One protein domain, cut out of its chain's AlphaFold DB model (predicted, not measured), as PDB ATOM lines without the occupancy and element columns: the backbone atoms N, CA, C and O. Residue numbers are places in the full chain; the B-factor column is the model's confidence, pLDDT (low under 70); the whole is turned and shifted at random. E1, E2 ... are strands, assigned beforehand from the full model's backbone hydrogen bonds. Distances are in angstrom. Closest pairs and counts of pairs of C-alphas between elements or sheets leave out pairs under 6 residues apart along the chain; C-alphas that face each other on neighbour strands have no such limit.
ATOM      1  N   LYS A 147      13.159  33.935  18.777       91.69
ATOM      2  CA  LYS A 147      13.192  32.471  18.779       91.69
ATOM      3  C   LYS A 147      12.896  31.928  20.179       91.69
ATOM      4  O   LYS A 147      13.425  32.432  21.166       91.69
ATOM      5  N   TRP A 148      12.060  30.900  20.243       94.38
ATOM      6  CA  TRP A 148      11.703  30.169  21.455       94.38
ATOM      7  C   TRP A 148      11.890  28.685  21.201       94.38
ATOM      8  O   TRP A 148      11.312  28.157  20.252       94.38
ATOM      9  N   SER A 149      12.644  28.001  22.055       96.81
ATOM     10  CA  SER A 149      12.903  26.574  21.895       96.81
ATOM     11  C   SER A 149      12.817  25.809  23.207       96.81
ATOM     12  O   SER A 149      12.838  26.371  24.305       96.81
ATOM     13  N   GLY A 150      12.646  24.497  23.106       97.38
ATOM     14  CA  GLY A 150      12.662  23.624  24.266       97.38
ATOM     15  C   GLY A 150      12.699  22.149  23.884       97.38
ATOM     16  O   GLY A 150      12.306  21.791  22.771       97.38
ATOM     17  N   PRO A 151      13.143  21.282  24.806       97.50
ATOM     18  CA  PRO A 151      13.125  19.850  24.580       97.50
ATOM     19  C   PRO A 151      11.684  19.340  24.520       97.50
ATOM     20  O   PRO A 151      10.789  19.817  25.232       97.50
ATOM     21  N   VAL A 152      11.465  18.321  23.700       96.94
ATOM     22  CA  VAL A 152      10.176  17.660  23.556       96.94
ATOM     23  C   VAL A 152      10.351  16.155  23.419       96.94
ATOM     24  O   VAL A 152      11.296  15.666  22.810       96.94
ATOM     25  N   SER A 153       9.409  15.414  23.999       94.62
ATOM     26  CA  SER A 153       9.269  13.977  23.792       94.62
ATOM     27  C   SER A 153       7.883  13.698  23.225       94.62
ATOM     28  O   SER A 153       6.857  14.043  23.821       94.62
ATOM     29  N   LEU A 154       7.874  13.108  22.040       93.62
ATOM     30  CA  LEU A 154       6.717  12.695  21.273       93.62
ATOM     31  C   LEU A 154       6.621  11.170  21.328       93.62
ATOM     32  O   LEU A 154       7.620  10.458  21.318       93.62
ATOM     33  N   SER A 155       5.402  10.647  21.370       92.88
ATOM     34  CA  SER A 155       5.152   9.222  21.142       92.88
ATOM     35  C   SER A 155       4.249   9.096  19.929       92.88
ATOM     36  O   SER A 155       3.055   9.408  20.012       92.88
ATOM     37  N   LEU A 156       4.832   8.685  18.806       94.69
ATOM     38  CA  LEU A 156       4.137   8.515  17.539       94.69
ATOM     39  C   LEU A 156       3.595   7.092  17.450       94.69
ATOM     40  O   LEU A 156       4.335   6.117  17.476       94.69
ATOM     41  N   LYS A 157       2.276   6.959  17.363       96.44
ATOM     42  CA  LYS A 157       1.600   5.705  17.036       96.44
ATOM     43  C   LYS A 157       1.593   5.559  15.526       96.44
ATOM     44  O   LYS A 157       0.878   6.304  14.857       96.44
ATOM     45  N   MET A 158       2.362   4.599  15.037       94.56
ATOM     46  CA  MET A 158       2.600   4.340  13.624       94.56
ATOM     47  C   MET A 158       1.708   3.194  13.148       94.56
ATOM     48  O   MET A 158       1.472   2.225  13.883       94.56
ATOM     49  N   VAL A 159       1.207   3.307  11.922       94.81
ATOM     50  CA  VAL A 159       0.522   2.241  11.194       94.81
ATOM     51  C   VAL A 159       1.202   2.093   9.846       94.81
ATOM     52  O   VAL A 159       1.177   3.016   9.040       94.81
ATOM     53  N   GLU A 160       1.761   0.919   9.599       93.12
ATOM     54  CA  GLU A 160       2.436   0.589   8.346       93.12
ATOM     55  C   GLU A 160       1.774  -0.608   7.697       93.12
ATOM     56  O   GLU A 160       1.367  -1.550   8.390       93.12
ATOM     57  N   ASN A 161       1.684  -0.583   6.372       91.19
ATOM     58  CA  ASN A 161       1.324  -1.764   5.616       91.19
ATOM     59  C   ASN A 161       2.541  -2.690   5.449       91.19
ATOM     60  O   ASN A 161       3.689  -2.268   5.407       91.19
ATOM     61  N   TYR A 162       2.292  -3.991   5.389       91.62
ATOM     62  CA  TYR A 162       3.294  -4.971   4.987       91.62
ATOM     63  C   TYR A 162       2.609  -6.129   4.271       91.62
ATOM     64  O   TYR A 162       1.435  -6.415   4.518       91.62
ATOM     65  N   THR A 163       3.343  -6.803   3.393       94.88
ATOM     66  CA  THR A 163       2.863  -8.001   2.706       94.88
ATOM     67  C   THR A 163       3.327  -9.230   3.478       94.88
ATOM     68  O   THR A 163       4.523  -9.404   3.710       94.88
ATOM     69  N   ASP A 164       2.391 -10.066   3.930       95.94
ATOM     70  CA  ASP A 164       2.731 -11.310   4.623       95.94
ATOM     71  C   ASP A 164       3.230 -12.402   3.657       95.94
ATOM     72  O   ASP A 164       3.219 -12.252   2.436       95.94
ATOM     73  N   THR A 165       3.660 -13.544   4.200       96.56
ATOM     74  CA  THR A 165       4.149 -14.686   3.404       96.56
ATOM     75  C   THR A 165       3.093 -15.292   2.475       96.56
ATOM     76  O   THR A 165       3.434 -16.081   1.599       96.56
ATOM     77  N   SER A 166       1.817 -14.939   2.653       97.56
ATOM     78  CA  SER A 166       0.693 -15.356   1.810       97.56
ATOM     79  C   SER A 166       0.273 -14.265   0.817       97.56
ATOM     80  O   SER A 166      -0.807 -14.352   0.237       97.56
ATOM     81  N   ASN A 167       1.112 -13.244   0.616       95.81
ATOM     82  CA  ASN A 167       0.871 -12.110  -0.271       95.81
ATOM     83  C   ASN A 167      -0.361 -11.259   0.100       95.81
ATOM     84  O   ASN A 167      -0.947 -10.599  -0.759       95.81
ATOM     85  N   ASN A 168      -0.775 -11.260   1.374       96.25
ATOM     86  CA  ASN A 168      -1.844 -10.385   1.853       96.25
ATOM     87  C   ASN A 168      -1.270  -9.089   2.423       96.25
ATOM     88  O   ASN A 168      -0.319  -9.119   3.204       96.25
ATOM     89  N   ILE A 169      -1.933  -7.968   2.136       92.75
ATOM     90  CA  ILE A 169      -1.648  -6.687   2.790       92.75
ATOM     91  C   ILE A 169      -2.175  -6.739   4.230       92.75
ATOM     92  O   ILE A 169      -3.359  -6.989   4.479       92.75
ATOM     93  N   LYS A 170      -1.288  -6.500   5.191       94.38
ATOM     94  CA  LYS A 170      -1.560  -6.415   6.628       94.38
ATOM     95  C   LYS A 170      -1.120  -5.055   7.153       94.38
ATOM     96  O   LYS A 170      -0.355  -4.360   6.500       94.38
ATOM     97  N   PHE A 171      -1.589  -4.697   8.347       93.56
ATOM     98  CA  PHE A 171      -1.200  -3.462   9.023       93.56
ATOM     99  C   PHE A 171      -0.531  -3.786  10.352       93.56
ATOM    100  O   PHE A 171      -1.149  -4.424  11.211       93.56
ATOM    101  N   ARG A 172       0.707  -3.330  10.541       94.38
ATOM    102  CA  ARG A 172       1.387  -3.389  11.838       94.38
ATOM    103  C   ARG A 172       1.222  -2.060  12.560       94.38
ATOM    104  O   ARG A 172       1.310  -0.999  11.949       94.38
ATOM    105  N   LYS A 173       0.952  -2.130  13.864       95.81
ATOM    106  CA  LYS A 173       0.862  -0.963  14.744       95.81
ATOM    107  C   LYS A 173       2.018  -1.008  15.722       95.81
ATOM    108  O   LYS A 173       2.191  -2.019  16.399       95.81
ATOM    109  N   TYR A 174       2.757   0.082  15.833       94.62
ATOM    110  CA  TYR A 174       3.809   0.224  16.833       94.62
ATOM    111  C   TYR A 174       3.854   1.662  17.348       94.62
ATOM    112  O   TYR A 174       3.131   2.536  16.868       94.62
ATOM    113  N   THR A 175       4.612   1.893  18.415       95.00
ATOM    114  CA  THR A 175       4.818   3.233  18.971       95.00
ATOM    115  C   THR A 175       6.292   3.555  18.908       95.00
ATOM    116  O   THR A 175       7.103   2.805  19.444       95.00
ATOM    117  N   GLU A 176       6.611   4.669  18.272       93.06
ATOM    118  CA  GLU A 176       7.958   5.190  18.179       93.06
ATOM    119  C   GLU A 176       8.116   6.383  19.136       93.06
ATOM    120  O   GLU A 176       7.382   7.374  19.015       93.06
ATOM    121  N   PRO A 177       9.018   6.298  20.128       94.19
ATOM    122  CA  PRO A 177       9.406   7.459  20.908       94.19
ATOM    123  C   PRO A 177      10.320   8.345  20.062       94.19
ATOM    124  O   PRO A 177      11.296   7.876  19.488       94.19
ATOM    125  N   LEU A 178      10.020   9.635  20.026       94.62
ATOM    126  CA  LEU A 178      10.808  10.626  19.313       94.62
ATOM    127  C   LEU A 178      11.149  11.752  20.286       94.62
ATOM    128  O   LEU A 178      10.251  12.393  20.833       94.62
ATOM    129  N   THR A 179      12.434  11.967  20.551       96.62
ATOM    130  CA  THR A 179      12.917  13.103  21.348       96.62
ATOM    131  C   THR A 179      13.622  14.095  20.443       96.62
ATOM    132  O   THR A 179      14.143  13.723  19.392       96.62
ATOM    133  N   GLY A 180      13.572  15.366  20.813       97.00
ATOM    134  CA  GLY A 180      14.174  16.422  20.024       97.00
ATOM    135  C   GLY A 180      13.998  17.793  20.644       97.00
ATOM    136  O   GLY A 180      13.497  17.948  21.765       97.00
ATOM    137  N   THR A 181      14.324  18.798  19.849       97.44
ATOM    138  CA  THR A 181      14.056  20.200  20.146       97.44
ATOM    139  C   THR A 181      12.931  20.695  19.253       97.44
ATOM    140  O   THR A 181      12.888  20.392  18.065       97.44
ATOM    141  N   ILE A 182      12.001  21.446  19.835       97.75
ATOM    142  CA  ILE A 182      10.974  22.173  19.092       97.75
ATOM    143  C   ILE A 182      11.243  23.668  19.202       97.75
ATOM    144  O   ILE A 182      11.633  24.155  20.264       97.75
ATOM    145  N   GLU A 183      11.012  24.382  18.113       96.69
ATOM    146  CA  GLU A 183      11.305  25.795  17.952       96.69
ATOM    147  C   GLU A 183      10.106  26.512  17.333       96.69
ATOM    148  O   GLU A 183       9.433  25.982  16.449       96.69
ATOM    149  N   ILE A 184       9.845  27.730  17.797       95.56
ATOM    150  CA  ILE A 184       8.924  28.674  17.162       95.56
ATOM    151  C   ILE A 184       9.557  30.063  17.159       95.56
ATOM    152  O   ILE A 184      10.356  30.390  18.040       95.56
ATOM    153  N   SER A 185       9.137  30.900  16.217       91.94
ATOM    154  CA  SER A 185       9.536  32.304  16.164       91.94
ATOM    155  C   SER A 185       8.319  33.196  16.374       91.94
ATOM    156  O   SER A 185       7.296  33.049  15.705       91.94
ATOM    157  N   LEU A 186       8.409  34.125  17.322       90.31
ATOM    158  CA  LEU A 186       7.368  35.108  17.607       90.31
ATOM    159  C   LEU A 186       7.824  36.500  17.177       90.31
ATOM    160  O   LEU A 186       8.832  37.009  17.658       90.31
ATOM    161  N   GLY A 187       7.052  37.136  16.301       84.88
ATOM    162  CA  GLY A 187       7.098  38.582  16.126       84.88
ATOM    163  C   GLY A 187       6.384  39.306  17.276       84.88
ATOM    164  O   GLY A 187       6.035  38.709  18.292       84.88
ATOM    165  N   GLU A 188       6.123  40.601  17.099       76.75
ATOM    166  CA  GLU A 188       5.460  41.427  18.122       76.75
ATOM    167  C   GLU A 188       4.038  40.947  18.462       76.75
ATOM    168  O   GLU A 188       3.654  40.918  19.630       76.75
ATOM    169  N   GLU A 189       3.262  40.539  17.451       77.94
ATOM    170  CA  GLU A 189       1.848  40.175  17.637       77.94
ATOM    171  C   GLU A 189       1.470  38.773  17.134       77.94
ATOM    172  O   GLU A 189       0.377  38.292  17.433       77.94
ATOM    173  N   HIS A 190       2.335  38.102  16.373       85.38
ATOM    174  CA  HIS A 190       2.023  36.822  15.732       85.38
ATOM    175  C   HIS A 190       3.259  35.933  15.603       85.38
ATOM    176  O   HIS A 190       4.394  36.404  15.671       85.38
ATOM    177  N   LEU A 191       3.028  34.633  15.404       90.94
ATOM    178  CA  LEU A 191       4.076  33.723  14.950       90.94
ATOM    179  C   LEU A 191       4.574  34.158  13.580       90.94
ATOM    180  O   LEU A 191       3.777  34.532  12.723       90.94
ATOM    181  N   ILE A 192       5.875  34.061  13.376       89.25
ATOM    182  CA  ILE A 192       6.514  34.283  12.084       89.25
ATOM    183  C   ILE A 192       7.240  33.001  11.672       89.25
ATOM    184  O   ILE A 192       7.634  32.227  12.552       89.25
ATOM    185  N   PRO A 193       7.420  32.751  10.370       90.81
ATOM    186  CA  PRO A 193       8.255  31.645   9.934       90.81
ATOM    187  C   PRO A 193       9.723  31.888  10.326       90.81
ATOM    188  O   PRO A 193      10.168  33.035  10.406       90.81
ATOM    189  N   ASN A 194      10.467  30.812  10.584       88.00
ATOM    190  CA  ASN A 194      11.928  30.840  10.684       88.00
ATOM    191  C   ASN A 194      12.575  30.985   9.285       88.00
ATOM    192  O   ASN A 194      11.882  31.143   8.278       88.00
ATOM    193  N   GLU A 195      13.905  30.905   9.218       83.12
ATOM    194  CA  GLU A 195      14.674  30.979   7.963       83.12
ATOM    195  C   GLU A 195      14.342  29.865   6.952       83.12
ATOM    196  O   GLU A 195      14.494  30.058   5.749       83.12
ATOM    197  N   GLU A 196      13.812  28.735   7.423       87.81
ATOM    198  CA  GLU A 196      13.367  27.603   6.600       87.81
ATOM    199  C   GLU A 196      11.889  27.716   6.173       87.81
ATOM    200  O   GLU A 196      11.359  26.846   5.481       87.81
ATOM    201  N   GLY A 197      11.188  28.780   6.582       91.19
ATOM    202  CA  GLY A 197       9.763  28.953   6.299       91.19
ATOM    203  C   GLY A 197       8.826  28.239   7.285       91.19
ATOM    204  O   GLY A 197       7.619  28.194   7.050       91.19
ATOM    205  N   CYS A 198       9.339  27.686   8.389       94.94
ATOM    206  CA  CYS A 198       8.565  26.945   9.384       94.94
ATOM    207  C   CYS A 198       8.092  27.863  10.524       94.94
ATOM    208  O   CYS A 198       8.893  28.513  11.194       94.94
ATOM    209  N   TYR A 199       6.792  27.871  10.817       94.75
ATOM    210  CA  TYR A 199       6.230  28.522  12.012       94.75
ATOM    211  C   TYR A 199       6.461  27.711  13.290       94.75
ATOM    212  O   TYR A 199       6.505  28.258  14.393       94.75
ATOM    213  N   LEU A 200       6.566  26.393  13.134       96.69
ATOM    214  CA  LEU A 200       6.995  25.463  14.163       96.69
ATOM    215  C   LEU A 200       7.916  24.452  13.508       96.69
ATOM    216  O   LEU A 200       7.526  23.793  12.542       96.69
ATOM    217  N   PHE A 201       9.115  24.345  14.055       97.31
ATOM    218  CA  PHE A 201      10.133  23.424  13.593       97.31
ATOM    219  C   PHE A 201      10.460  22.445  14.712       97.31
ATOM    220  O   PHE A 201      10.600  22.844  15.865       97.31
ATOM    221  N   PHE A 202      10.536  21.160  14.404       97.56
ATOM    222  CA  PHE A 202      11.069  20.161  15.315       97.56
ATOM    223  C   PHE A 202      12.187  19.399  14.625       97.56
ATOM    224  O   PHE A 202      12.062  19.028  13.462       97.56
ATOM    225  N   ILE A 203      13.232  19.125  15.393       96.69
ATOM    226  CA  ILE A 203      14.415  18.383  14.986       96.69
ATOM    227  C   ILE A 203      14.720  17.338  16.058       96.69
ATOM    228  O   ILE A 203      14.792  17.654  17.247       96.69
ATOM    229  N   SER A 204      14.851  16.082  15.650       96.62
ATOM    230  CA  SER A 204      15.162  14.974  16.553       96.62
ATOM    231  C   SER A 204      16.573  15.050  17.137       96.62
ATOM    232  O   SER A 204      17.482  15.511  16.454       96.62
ATOM    233  N   ASP A 205      16.785  14.475  18.323       94.50
ATOM    234  CA  ASP A 205      18.104  14.413  18.982       94.50
ATOM    235  C   ASP A 205      19.066  13.359  18.382       94.50
ATOM    236  O   ASP A 205      20.112  13.069  18.969       94.50
ATOM    237  N   PHE A 206      18.719  12.730  17.253       91.12
ATOM    238  CA  PHE A 206      19.596  11.755  16.606       91.12
ATOM    239  C   PHE A 206      20.886  12.423  16.124       91.12
ATOM    240  O   PHE A 206      20.873  13.513  15.557       91.12
ATOM    241  N   THR A 207      22.015  11.763  16.376       84.44
ATOM    242  CA  THR A 207      23.344  12.292  16.044       84.44
ATOM    243  C   THR A 207      23.789  11.940  14.633       84.44
ATOM    244  O   THR A 207      24.719  12.566  14.123       84.44
ATOM    245  N   SER A 208      23.177  10.929  14.013       89.50
ATOM    246  CA  SER A 208      23.431  10.580  12.622       89.50
ATOM    247  C   SER A 208      22.441  11.314  11.716       89.50
ATOM    248  O   SER A 208      21.242  11.361  11.993       89.50
ATOM    249  N   GLU A 209      22.940  11.883  10.617       86.25
ATOM    250  CA  GLU A 209      22.093  12.550   9.615       86.25
ATOM    251  C   GLU A 209      21.073  11.582   8.994       86.25
ATOM    252  O   GLU A 209      19.993  12.001   8.593       86.25
ATOM    253  N   ASP A 210      21.389  10.284   8.955       88.19
ATOM    254  CA  ASP A 210      20.525   9.243   8.388       88.19
ATOM    255  C   ASP A 210      19.382   8.816   9.320       88.19
ATOM    256  O   ASP A 210      18.421   8.200   8.872       88.19
ATOM    257  N   GLU A 211      19.446   9.159  10.606       89.94
ATOM    258  CA  GLU A 211      18.360   8.904  11.564       89.94
ATOM    259  C   GLU A 211      17.591  10.179  11.914       89.94
ATOM    260  O   GLU A 211      16.612  10.130  12.662       89.94
ATOM    261  N   LYS A 212      18.024  11.329  11.388       94.12
ATOM    262  CA  LYS A 212      17.428  12.624  11.682       94.12
ATOM    263  C   LYS A 212      15.984  12.675  11.190       94.12
ATOM    264  O   LYS A 212      15.664  12.291  10.066       94.12
ATOM    265  N   LYS A 213      15.104  13.172  12.055       95.25
ATOM    266  CA  LYS A 213      13.680  13.371  11.789       95.25
ATOM    267  C   LYS A 213      13.324  14.824  12.019       95.25
ATOM    268  O   LYS A 213      13.631  15.385  13.074       95.25
ATOM    269  N   GLU A 214      12.630  15.401  11.054       96.81
ATOM    270  CA  GLU A 214      12.269  16.810  11.037       96.81
ATOM    271  C   GLU A 214      10.765  16.976  10.840       96.81
ATOM    272  O   GLU A 214      10.112  16.227  10.112       96.81
ATOM    273  N   ILE A 215      10.203  17.974  11.512       97.06
ATOM    274  CA  ILE A 215       8.827  18.423  11.312       97.06
ATOM    275  C   ILE A 215       8.885  19.919  11.034       97.06
ATOM    276  O   ILE A 215       9.351  20.677  11.881       97.06
ATOM    277  N   CYS A 216       8.338  20.347   9.901       97.62
ATOM    278  CA  CYS A 216       8.209  21.755   9.546       97.62
ATOM    279  C   CYS A 216       6.736  22.087   9.309       97.62
ATOM    280  O   CYS A 216       6.129  21.608   8.355       97.62
ATOM    281  N   ILE A 217       6.138  22.902  10.179       98.12
ATOM    282  CA  ILE A 217       4.771  23.409  10.002       98.12
ATOM    283  C   ILE A 217       4.837  24.740   9.257       98.12
ATOM    284  O   ILE A 217       5.330  25.725   9.804       98.12
ATOM    285  N   GLN A 218       4.327  24.767   8.028       96.56
ATOM    286  CA  GLN A 218       4.449  25.899   7.100       96.56
ATOM    287  C   GLN A 218       3.158  26.709   6.990       96.56
ATOM    288  O   GLN A 218       3.205  27.920   6.813       96.56
ATOM    289  N   ASP A 219       2.004  26.070   7.166       94.88
ATOM    290  CA  ASP A 219       0.710  26.745   7.163       94.88
ATOM    291  C   ASP A 219       0.129  26.717   8.566       94.88
ATOM    292  O   ASP A 219       0.052  25.652   9.183       94.88
ATOM    293  N   ILE A 220      -0.316  27.867   9.075       94.56
ATOM    294  CA  ILE A 220      -0.914  27.954  10.407       94.56
ATOM    295  C   ILE A 220      -2.209  28.764  10.430       94.56
ATOM    296  O   ILE A 220      -2.382  29.755   9.726       94.56
ATOM    297  N   ALA A 221      -3.104  28.366  11.327       91.31
ATOM    298  CA  ALA A 221      -4.220  29.163  11.804       91.31
ATOM    299  C   ALA A 221      -4.120  29.242  13.330       91.31
ATOM    300  O   ALA A 221      -4.182  28.218  14.015       91.31
ATOM    301  N   ALA A 222      -3.968  30.451  13.867       89.38
ATOM    302  CA  ALA A 222      -3.788  30.658  15.297       89.38
ATOM    303  C   ALA A 222      -4.758  31.705  15.854       89.38
ATOM    304  O   ALA A 222      -5.079  32.696  15.201       89.38
ATOM    305  N   ILE A 223      -5.235  31.468  17.076       84.94
ATOM    306  CA  ILE A 223      -6.113  32.375  17.818       84.94
ATOM    307  C   ILE A 223      -5.539  32.530  19.221       84.94
ATOM    308  O   ILE A 223      -5.295  31.539  19.911       84.94
ATOM    309  N   TYR A 224      -5.368  33.771  19.666       86.31
ATOM    310  CA  TYR A 224      -4.759  34.101  20.951       86.31
ATOM    311  C   TYR A 224      -5.747  34.885  21.809       86.31
ATOM    312  O   TYR A 224      -6.446  35.774  21.324       86.31
ATOM    313  N   THR A 225      -5.794  34.599  23.108       82.00
ATOM    314  CA  THR A 225      -6.446  35.505  24.058       82.00
ATOM    315  C   THR A 225      -5.493  36.656  24.363       82.00
ATOM    316  O   THR A 225      -4.412  36.406  24.894       82.00
ATOM    317  N   ARG A 226      -5.896  37.903  24.107       74.19
ATOM    318  CA  ARG A 226      -5.153  39.090  24.555       74.19
ATOM    319  C   ARG A 226      -5.683  39.505  25.924       74.19
ATOM    320  O   ARG A 226      -6.759  40.095  26.020       74.19
ATOM    321  N   TYR A 227      -4.974  39.157  26.995       69.12
ATOM    322  CA  TYR A 227      -5.345  39.627  28.331       69.12
ATOM    323  C   TYR A 227      -4.705  40.992  28.595       69.12
ATOM    324  O   TYR A 227      -3.499  41.154  28.478       69.12
ATOM    325  N   ILE A 228      -5.509  41.966  29.030       62.66
ATOM    326  CA  ILE A 228      -5.024  43.307  29.419       62.66
ATOM    327  C   ILE A 228      -4.167  43.240  30.702       62.66
ATOM    328  O   ILE A 228      -3.359  44.120  30.983       62.66
ATOM    329  N   LYS A 229      -4.319  42.179  31.506       76.12
ATOM    330  CA  LYS A 229      -3.543  41.986  32.736       76.12
ATOM    331  C   LYS A 229      -2.132  41.491  32.407       76.12
ATOM    332  O   LYS A 229      -1.973  40.346  31.996       76.12
ATOM    333  N   ILE A 230      -1.137  42.320  32.718       70.69
ATOM    334  CA  ILE A 230       0.306  42.113  32.480       70.69
ATOM    335  C   ILE A 230       0.809  40.727  32.942       70.69
ATOM    336  O   ILE A 230       1.613  40.107  32.255       70.69
ATOM    337  N   ASN A 231       0.271  40.192  34.045       76.31
ATOM    338  CA  ASN A 231       0.752  38.941  34.658       76.31
ATOM    339  C   ASN A 231      -0.141  37.724  34.351       76.31
ATOM    340  O   ASN A 231       0.016  36.664  34.966       76.31
ATOM    341  N   ALA A 232      -1.150  37.876  33.489       83.62
ATOM    342  CA  ALA A 232      -2.049  36.778  33.166       83.62
ATOM    343  C   ALA A 232      -1.364  35.778  32.226       83.62
ATOM    344  O   ALA A 232      -0.614  36.142  31.326       83.62
ATOM    345  N   THR A 233      -1.643  34.492  32.437       88.69
ATOM    346  CA  THR A 233      -1.299  33.467  31.450       88.69
ATOM    347  C   THR A 233      -2.274  33.573  30.287       88.69
ATOM    348  O   THR A 233      -3.473  33.351  30.462       88.69
ATOM    349  N   GLU A 234      -1.762  33.888  29.105       91.44
ATOM    350  CA  GLU A 234      -2.541  33.908  27.874       91.44
ATOM    351  C   GLU A 234      -2.707  32.481  27.357       91.44
ATOM    352  O   GLU A 234      -1.824  31.634  27.510       91.44
ATOM    353  N   LYS A 235      -3.869  32.191  26.778       93.44
ATOM    354  CA  LYS A 235      -4.154  30.929  26.103       93.44
ATOM    355  C   LYS A 235      -4.144  31.152  24.606       93.44
ATOM    356  O   LYS A 235      -4.533  32.215  24.126       93.44
ATOM    357  N   PHE A 236      -3.724  30.132  23.877       93.00
ATOM    358  CA  PHE A 236      -3.817  30.153  22.433       93.00
ATOM    359  C   PHE A 236      -4.200  28.795  21.877       93.00
ATOM    360  O   PHE A 236      -3.969  27.744  22.484       93.00
ATOM    361  N   TYR A 237      -4.808  28.876  20.710       94.25
ATOM    362  CA  TYR A 237      -5.152  27.772  19.853       94.25
ATOM    363  C   TYR A 237      -4.305  27.872  18.593       94.25
ATOM    364  O   TYR A 237      -4.172  28.965  18.044       94.25
ATOM    365  N   LEU A 238      -3.738  26.759  18.141       95.25
ATOM    366  CA  LEU A 238      -2.967  26.730  16.905       95.25
ATOM    367  C   LEU A 238      -3.233  25.438  16.150       95.25
ATOM    368  O   LEU A 238      -3.087  24.347  16.691       95.25
ATOM    369  N   LYS A 239      -3.590  25.577  14.882       97.50
ATOM    370  CA  LYS A 239      -3.620  24.493  13.911       97.50
ATOM    371  C   LYS A 239      -2.616  24.771  12.820       97.50
ATOM    372  O   LYS A 239      -2.370  25.931  12.512       97.50
ATOM    373  N   GLY A 240      -2.083  23.722  12.221       97.50
ATOM    374  CA  GLY A 240      -1.241  23.889  11.054       97.50
ATOM    375  C   GLY A 240      -1.013  22.614  10.275       97.50
ATOM    376  O   GLY A 240      -1.366  21.525  10.732       97.50
ATOM    377  N   THR A 241      -0.428  22.774   9.099       98.31
ATOM    378  CA  THR A 241       0.007  21.695   8.214       98.31
ATOM    379  C   THR A 241       1.423  21.955   7.727       98.31
ATOM    380  O   THR A 241       1.914  23.084   7.763       98.31
ATOM    381  N   GLY A 242       2.095  20.900   7.291       98.00
ATOM    382  CA  GLY A 242       3.409  21.008   6.681       98.00
ATOM    383  C   GLY A 242       3.998  19.639   6.392       98.00
ATOM    384  O   GLY A 242       3.263  18.711   6.031       98.00
ATOM    385  N   THR A 243       5.303  19.503   6.591       97.69
ATOM    386  CA  THR A 243       6.065  18.310   6.225       97.69
ATOM    387  C   THR A 243       6.632  17.573   7.433       97.69
ATOM    388  O   THR A 243       6.968  18.161   8.464       97.69
ATOM    389  N   TYR A 244       6.716  16.253   7.293       96.62
ATOM    390  CA  TYR A 244       7.511  15.376   8.144       96.62
ATOM    391  C   TYR A 244       8.537  14.677   7.259       96.62
ATOM    392  O   TYR A 244       8.140  14.012   6.298       96.62
ATOM    393  N   SER A 245       9.818  14.847   7.575       95.25
ATOM    394  CA  SER A 245      10.937  14.353   6.775       95.25
ATOM    395  C   SER A 245      11.866  13.484   7.615       95.25
ATOM    396  O   SER A 245      12.109  13.779   8.785       95.25
ATOM    397  N   PHE A 246      12.373  12.408   7.027       94.31
ATOM    398  CA  PHE A 246      13.400  11.537   7.604       94.31
ATOM    399  C   PHE A 246      14.130  10.795   6.484       94.31
ATOM    400  O   PHE A 246      13.710  10.880   5.332       94.31
ATOM    401  N   LYS A 247      15.189  10.051   6.807       92.31
ATOM    402  CA  LYS A 247      15.871   9.190   5.836       92.31
ATOM    403  C   LYS A 247      15.554   7.715   6.042       92.31
ATOM    404  O   LYS A 247      15.591   7.218   7.166       92.31
ATOM    405  N   GLU A 248      15.292   7.004   4.950       88.44
ATOM    406  CA  GLU A 248      15.154   5.545   4.922       88.44
ATOM    407  C   GLU A 248      16.085   4.978   3.849       88.44
ATOM    408  O   GLU A 248      16.049   5.376   2.691       88.44
ATOM    409  N   GLY A 249      17.014   4.100   4.242       88.81
ATOM    410  CA  GLY A 249      18.004   3.556   3.301       88.81
ATOM    411  C   GLY A 249      18.934   4.606   2.666       88.81
ATOM    412  O   GLY A 249      19.545   4.322   1.638       88.81
ATOM    413  N   GLY A 250      19.055   5.792   3.271       90.94
ATOM    414  CA  GLY A 250      19.831   6.922   2.750       90.94
ATOM    415  C   GLY A 250      19.065   7.837   1.788       90.94
ATOM    416  O   GLY A 250      19.632   8.835   1.343       90.94
ATOM    417  N   GLU A 251      17.802   7.534   1.481       92.88
ATOM    418  CA  GLU A 251      16.923   8.385   0.674       92.88
ATOM    419  C   GLU A 251      16.035   9.254   1.571       92.88
ATOM    420  O   GLU A 251      15.580   8.807   2.624       92.88
ATOM    421  N   ASP A 252      15.791  10.498   1.155       93.94
ATOM    422  CA  ASP A 252      14.906  11.415   1.873       93.94
ATOM    423  C   ASP A 252      13.440  11.028   1.643       93.94
ATOM    424  O   ASP A 252      12.932  11.024   0.518       93.94
ATOM    425  N   VAL A 253      12.738  10.758   2.736       94.50
ATOM    426  CA  VAL A 253      11.320  10.426   2.767       94.50
ATOM    427  C   VAL A 253      10.571  11.608   3.352       94.50
ATOM    428  O   VAL A 253      10.770  11.978   4.509       94.50
ATOM    429  N   THR A 254       9.660  12.188   2.573       96.50
ATOM    430  CA  THR A 254       8.815  13.302   3.017       96.50
ATOM    431  C   THR A 254       7.345  12.927   2.936       96.50
ATOM    432  O   THR A 254       6.858  12.397   1.935       96.50
ATOM    433  N   GLY A 255       6.607  13.238   3.996       96.38
ATOM    434  CA  GLY A 255       5.158  13.126   4.029       96.38
ATOM    435  C   GLY A 255       4.479  14.361   4.596       96.38
ATOM    436  O   GLY A 255       5.112  15.366   4.919       96.38
ATOM    437  N   LEU A 256       3.157  14.268   4.711       97.56
ATOM    438  CA  LEU A 256       2.323  15.340   5.236       97.56
ATOM    439  C   LEU A 256       2.163  15.187   6.742       97.56
ATOM    440  O   LEU A 256       1.950  14.082   7.247       97.56
ATOM    441  N   ILE A 257       2.174  16.312   7.446       97.81
ATOM    442  CA  ILE A 257       1.844  16.383   8.867       97.81
ATOM    443  C   ILE A 257       0.804  17.476   9.119       97.81
ATOM    444  O   ILE A 257       0.779  18.512   8.456       97.81
ATOM    445  N   PHE A 258      -0.056  17.243  10.103       97.81
ATOM    446  CA  PHE A 258      -0.941  18.233  10.690       97.81
ATOM    447  C   PHE A 258      -0.678  18.365  12.192       97.81
ATOM    448  O   PHE A 258      -0.305  17.414  12.888       97.81
ATOM    449  N   LEU A 259      -0.939  19.563  12.694       97.75
ATOM    450  CA  LEU A 259      -0.786  19.967  14.080       97.75
ATOM    451  C   LEU A 259      -2.116  20.524  14.601       97.75
ATOM    452  O   LEU A 259      -2.755  21.342  13.941       97.75
ATOM    453  N   ASP A 260      -2.521  20.107  15.801       97.56
ATOM    454  CA  ASP A 260      -3.703  20.609  16.514       97.56
ATOM    455  C   ASP A 260      -3.360  20.885  17.987       97.56
ATOM    456  O   ASP A 260      -3.468  20.016  18.861       97.56
ATOM    457  N   LEU A 261      -2.898  22.105  18.266       96.06
ATOM    458  CA  LEU A 261      -2.626  22.625  19.603       96.06
ATOM    459  C   LEU A 261      -3.898  23.201  20.223       96.06
ATOM    460  O   LEU A 261      -4.205  24.387  20.107       96.06
ATOM    461  N   THR A 262      -4.615  22.353  20.956       92.31
ATOM    462  CA  THR A 262      -5.876  22.718  21.612       92.31
ATOM    463  C   THR A 262      -5.707  23.515  22.906       92.31
ATOM    464  O   THR A 262      -6.689  24.041  23.424       92.31
ATOM    465  N   SER A 263      -4.504  23.566  23.489       91.81
ATOM    466  CA  SER A 263      -4.308  24.148  24.825       91.81
ATOM    467  C   SER A 263      -2.931  24.789  25.026       91.81
ATOM    468  O   SER A 263      -2.248  24.498  26.013       91.81
ATOM    469  N   GLY A 264      -2.520  25.657  24.101       94.94
ATOM    470  CA  GLY A 264      -1.303  26.452  24.241       94.94
ATOM    471  C   GLY A 264      -1.414  27.495  25.357       94.94
ATOM    472  O   GLY A 264      -2.507  27.987  25.663       94.94
ATOM    473  N   SER A 265      -0.296  27.842  25.999       95.50
ATOM    474  CA  SER A 265      -0.274  28.978  26.925       95.50
ATOM    475  C   SER A 265       1.026  29.761  26.931       95.50
ATOM    476  O   SER A 265       2.093  29.164  26.946       95.50
ATOM    477  N   MET A 266       0.924  31.079  27.029       94.62
ATOM    478  CA  MET A 266       2.043  32.011  27.133       94.62
ATOM    479  C   MET A 266       2.043  32.633  28.529       94.62
ATOM    480  O   MET A 266       1.019  33.141  28.990       94.62
ATOM    481  N   LYS A 267       3.170  32.556  29.236       93.25
ATOM    482  CA  LYS A 267       3.315  33.115  30.585       93.25
ATOM    483  C   LYS A 267       4.208  34.344  30.529       93.25
ATOM    484  O   LYS A 267       5.324  34.249  30.026       93.25
ATOM    485  N   LYS A 268       3.737  35.443  31.114       90.12
ATOM    486  CA  LYS A 268       4.482  36.696  31.255       90.12
ATOM    487  C   LYS A 268       4.980  36.898  32.692       90.12
ATOM    488  O   LYS A 268       4.422  36.316  33.630       90.12
ATOM    489  N   ASP A 269       6.058  37.658  32.865       88.00
ATOM    490  CA  ASP A 269       6.548  38.105  34.174       88.00
ATOM    491  C   ASP A 269       5.748  39.313  34.708       88.00
ATOM    492  O   ASP A 269       4.708  39.680  34.166       88.00
ATOM    493  N   LYS A 270       6.222  39.929  35.803       86.12
ATOM    494  CA  LYS A 270       5.570  41.100  36.420       86.12
ATOM    495  C   LYS A 270       5.650  42.379  35.579       86.12
ATOM    496  O   LYS A 270       4.941  43.336  35.881       86.12
ATOM    497  N   LEU A 271       6.547  42.405  34.601       80.50
ATOM    498  CA  LEU A 271       6.794  43.526  33.702       80.50
ATOM    499  C   LEU A 271       6.105  43.313  32.344       80.50
ATOM    500  O   LEU A 271       6.113  44.211  31.511       80.50
ATOM    501  N   GLY A 272       5.481  42.149  32.133       81.12
ATOM    502  CA  GLY A 272       4.784  41.798  30.900       81.12
ATOM    503  C   GLY A 272       5.659  41.093  29.872       81.12
ATOM    504  O   GLY A 272       5.163  40.776  28.791       81.12
ATOM    505  N   ASN A 273       6.920  40.800  30.197       83.50
ATOM    506  CA  ASN A 273       7.809  40.079  29.295       83.50
ATOM    507  C   ASN A 273       7.376  38.620  29.222       83.50
ATOM    508  O   ASN A 273       7.140  37.988  30.256       83.50
ATOM    509  N   LEU A 274       7.290  38.070  28.013       88.31
ATOM    510  CA  LEU A 274       7.084  36.640  27.825       88.31
ATOM    511  C   LEU A 274       8.275  35.888  28.442       88.31
ATOM    512  O   LEU A 274       9.417  36.259  28.210       88.31
ATOM    513  N   ILE A 275       8.011  34.865  29.261       93.38
ATOM    514  CA  ILE A 275       9.054  34.062  29.935       93.38
ATOM    515  C   ILE A 275       8.972  32.571  29.622       93.38
ATOM    516  O   ILE A 275       9.917  31.832  29.874       93.38
ATOM    517  N   SER A 276       7.820  32.092  29.153       96.00
ATOM    518  CA  SER A 276       7.683  30.709  28.702       96.00
ATOM    519  C   SER A 276       6.451  30.530  27.836       96.00
ATOM    520  O   SER A 276       5.424  31.192  28.034       96.00
ATOM    521  N   ILE A 277       6.540  29.567  26.928       96.50
ATOM    522  CA  ILE A 277       5.448  29.150  26.056       96.50
ATOM    523  C   ILE A 277       5.239  27.662  26.275       96.50
ATOM    524  O   ILE A 277       6.174  26.880  26.203       96.50
ATOM    525  N   LYS A 278       4.016  27.242  26.564       97.38
ATOM    526  CA  LYS A 278       3.666  25.827  26.673       97.38
ATOM    527  C   LYS A 278       2.866  25.422  25.456       97.38
ATOM    528  O   LYS A 278       1.812  26.003  25.197       97.38
ATOM    529  N   LEU A 279       3.350  24.406  24.757       96.81
ATOM    530  CA  LEU A 279       2.654  23.752  23.660       96.81
ATOM    531  C   LEU A 279       1.999  22.485  24.201       96.81
ATOM    532  O   LEU A 279       2.632  21.723  24.931       96.81
ATOM    533  N   SER A 280       0.733  22.260  23.867       96.38
ATOM    534  CA  SER A 280       0.028  21.025  24.213       96.38
ATOM    535  C   SER A 280      -1.050  20.735  23.176       96.38
ATOM    536  O   SER A 280      -1.939  21.565  22.963       96.38
ATOM    537  N   GLY A 281      -0.970  19.567  22.545       96.50
ATOM    538  CA  GLY A 281      -1.868  19.198  21.459       96.50
ATOM    539  C   GLY A 281      -1.616  17.821  20.868       96.50
ATOM    540  O   GLY A 281      -0.996  16.953  21.487       96.50
ATOM    541  N   LYS A 282      -2.123  17.634  19.653       97.44
ATOM    542  CA  LYS A 282      -1.968  16.423  18.853       97.44
ATOM    543  C   LYS A 282      -1.213  16.732  17.572       97.44
ATOM    544  O   LYS A 282      -1.321  17.830  17.032       97.44
ATOM    545  N   ILE A 283      -0.502  15.730  17.091       97.44
ATOM    546  CA  ILE A 283       0.088  15.703  15.756       97.44
ATOM    547  C   ILE A 283      -0.384  14.444  15.047       97.44
ATOM    548  O   ILE A 283      -0.713  13.444  15.692       97.44
ATOM    549  N   GLY A 284      -0.412  14.476  13.729       97.50
ATOM    550  CA  GLY A 284      -0.626  13.287  12.924       97.50
ATOM    551  C   GLY A 284      -0.265  13.547  11.481       97.50
ATOM    552  O   GLY A 284      -0.019  14.683  11.100       97.50
ATOM    553  N   GLY A 285      -0.206  12.500  10.683       97.06
ATOM    554  CA  GLY A 285       0.297  12.612   9.327       97.06
ATOM    555  C   GLY A 285       0.477  11.252   8.689       97.06
ATOM    556  O   GLY A 285      -0.082  10.259   9.158       97.06
ATOM    557  N   GLY A 286       1.265  11.212   7.631       96.19
ATOM    558  CA  GLY A 286       1.651   9.979   6.966       96.19
ATOM    559  C   GLY A 286       2.681  10.259   5.888       96.19
ATOM    560  O   GLY A 286       2.727  11.359   5.332       96.19
ATOM    561  N   THR A 287       3.499   9.258   5.602       93.81
ATOM    562  CA  THR A 287       4.392   9.254   4.443       93.81
ATOM    563  C   THR A 287       3.971   8.120   3.506       93.81
ATOM    564  O   THR A 287       3.154   7.278   3.895       93.81
ATOM    565  N   PRO A 288       4.473   8.081   2.261       87.56
ATOM    566  CA  PRO A 288       4.219   6.951   1.370       87.56
ATOM    567  C   PRO A 288       4.606   5.593   1.982       87.56
ATOM    568  O   PRO A 288       3.966   4.586   1.684       87.56
ATOM    569  N   GLU A 289       5.603   5.581   2.868       76.56
ATOM    570  CA  GLU A 289       6.161   4.378   3.499       76.56
ATOM    571  C   GLU A 289       5.534   4.106   4.875       76.56
ATOM    572  O   GLU A 289       5.104   2.992   5.179       76.56
ATOM    573  N   VAL A 290       5.361   5.152   5.686       68.62
ATOM    574  CA  VAL A 290       4.725   5.097   7.004       68.62
ATOM    575  C   VAL A 290       3.253   5.456   6.846       68.62
ATOM    576  O   VAL A 290       2.863   6.622   6.960       68.62
ATOM    577  N   SER A 291       2.426   4.449   6.554       76.38
ATOM    578  CA  SER A 291       1.082   4.661   6.004       76.38
ATOM    579  C   SER A 291       0.189   5.637   6.796       76.38
ATOM    580  O   SER A 291      -0.580   6.342   6.157       76.38
ATOM    581  N   VAL A 292       0.276   5.742   8.133       94.19
ATOM    582  CA  VAL A 292      -0.287   6.860   8.937       94.19
ATOM    583  C   VAL A 292       0.422   6.931  10.297       94.19
ATOM    584  O   VAL A 292       0.693   5.891  10.901       94.19
ATOM    585  N   PHE A 293       0.613   8.126  10.862       95.38
ATOM    586  CA  PHE A 293       1.012   8.305  12.260       95.38
ATOM    587  C   PHE A 293       0.133   9.292  13.038       95.38
ATOM    588  O   PHE A 293      -0.517  10.176  12.480       95.38
ATOM    589  N   SER A 294       0.108   9.149  14.366       97.38
ATOM    590  CA  SER A 294      -0.532  10.107  15.280       97.38
ATOM    591  C   SER A 294       0.162  10.155  16.638       97.38
ATOM    592  O   SER A 294       0.609   9.131  17.146       97.38
ATOM    593  N   GLY A 295       0.223  11.323  17.268       96.50
ATOM    594  CA  GLY A 295       0.927  11.518  18.531       96.50
ATOM    595  C   GLY A 295       0.353  12.649  19.373       96.50
ATOM    596  O   GLY A 295      -0.551  13.380  18.965       96.50
ATOM    597  N   SER A 296       0.872  12.771  20.591       96.12
ATOM    598  CA  SER A 296       0.621  13.921  21.462       96.12
ATOM    599  C   SER A 296       1.894  14.743  21.589       96.12
ATOM    600  O   SER A 296       2.969  14.179  21.775       96.12
ATOM    601  N   LEU A 297       1.750  16.061  21.522       95.69
ATOM    602  CA  LEU A 297       2.830  17.029  21.645       95.69
ATOM    603  C   LEU A 297       2.678  17.781  22.963       95.69
ATOM    604  O   LEU A 297       1.606  18.321  23.242       95.69
ATOM    605  N   LYS A 298       3.747  17.823  23.765       96.25
ATOM    606  CA  LYS A 298       3.846  18.651  24.972       96.25
ATOM    607  C   LYS A 298       5.250  19.223  25.090       96.25
ATOM    608  O   LYS A 298       6.190  18.462  25.272       96.25
ATOM    609  N   ALA A 299       5.376  20.542  25.052       97.12
ATOM    610  CA  ALA A 299       6.661  21.218  25.194       97.12
ATOM    611  C   ALA A 299       6.525  22.466  26.068       97.12
ATOM    612  O   ALA A 299       5.459  23.081  26.129       97.12
ATOM    613  N   THR A 300       7.605  22.831  26.756       97.62
ATOM    614  CA  THR A 300       7.753  24.151  27.378       97.62
ATOM    615  C   THR A 300       8.961  24.810  26.745       97.62
ATOM    616  O   THR A 300      10.060  24.280  26.844       97.62
ATOM    617  N   LEU A 301       8.727  25.935  26.085       97.31
ATOM    618  CA  LEU A 301       9.731  26.703  25.379       97.31
ATOM    619  C   LEU A 301      10.177  27.860  26.249       97.31
ATOM    620  O   LEU A 301       9.357  28.521  26.903       97.31
ATOM    621  N   THR A 302      11.471  28.100  26.204       94.81
ATOM    622  CA  THR A 302      12.134  29.262  26.771       94.81
ATOM    623  C   THR A 302      12.888  29.978  25.661       94.81
ATOM    624  O   THR A 302      13.082  29.433  24.576       94.81
TER     625      THR A 302
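This is residues 147 to 302 of the 303 residues of an uncharacterized protein of Deltaproteobacteria bacterium RBG_13_47_9 (UniProt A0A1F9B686). The domain is a closed barrel of eight strands, with the hairpin of E1 and E2 running on past one end of the ring as a two-stranded arm, residues 160 to 172. Round the ring run E1 E2 E3 E4 E5 E6 E7 E8 and back to E1, a meander, each strand the antiparallel neighbour of the one before. The printed part has 156 residues, with eight named strands and no named helix: all strand. It is only just compact, close to loose, with a radius of gyration of the C-alphas of 17.5 A, and spans 66 by 27 by 23 A, the arm adding to the length.

Begin with E1, residues 147 to 163, and E2, residues 169 to 186, a hairpin with N 156 and O 176 within hydrogen-bond range at 2.9 A. E3, residues 200 to 204, is beside residues 179 to 184 of E2; find N 181 and O 203, 2.9 A. Next come E4, residues 213 to 224, with N 202 and O 215 at 2.8 A, and E5, residues 234 to 248, with N 221 and O 239 at 2.8 A. E6, residues 251 to 268, pairs with E5 through N 244 and O 255, 3.0 A; E7, residues 274 to 286, pairs with E6 through N 258 and O 284, 2.7 A. E8, residues 292 to 301, pairs with E7 through N 283 and O 295, 3.0 A, and closes the barrel with E1, antiparallel at 167 degrees, through N 157 and O 294, 2.7 A. E1 and E5, for instance, are apart.

Find C-alpha 147 at (13.192, 32.471, 18.779); from there E1 runs 44.8 A to C-alpha 163 at (2.863, -8.001, 2.706). E2 measures 45.3 A, E3 13.5 A, E4 29.2 A, E5 40.6 A, E6 43.5 A and E7 34.3 A. E6 bends by 76 degrees at residue 262. E8 runs 27.6 A to C-alpha 301 at (9.731, 26.703, 25.379).

The C-alphas of Ser 166 and Leu 271, the two farthest apart, are 67.2 A apart. The printed part has no cut. The link from E2 to E3 is long, 13 residues, and its residues 191 to 192 pair antiparallel with residues 185 to 186 of E2. Mean pLDDT of the printed part is 92.2; residues 227, 228 and 290 are under 70.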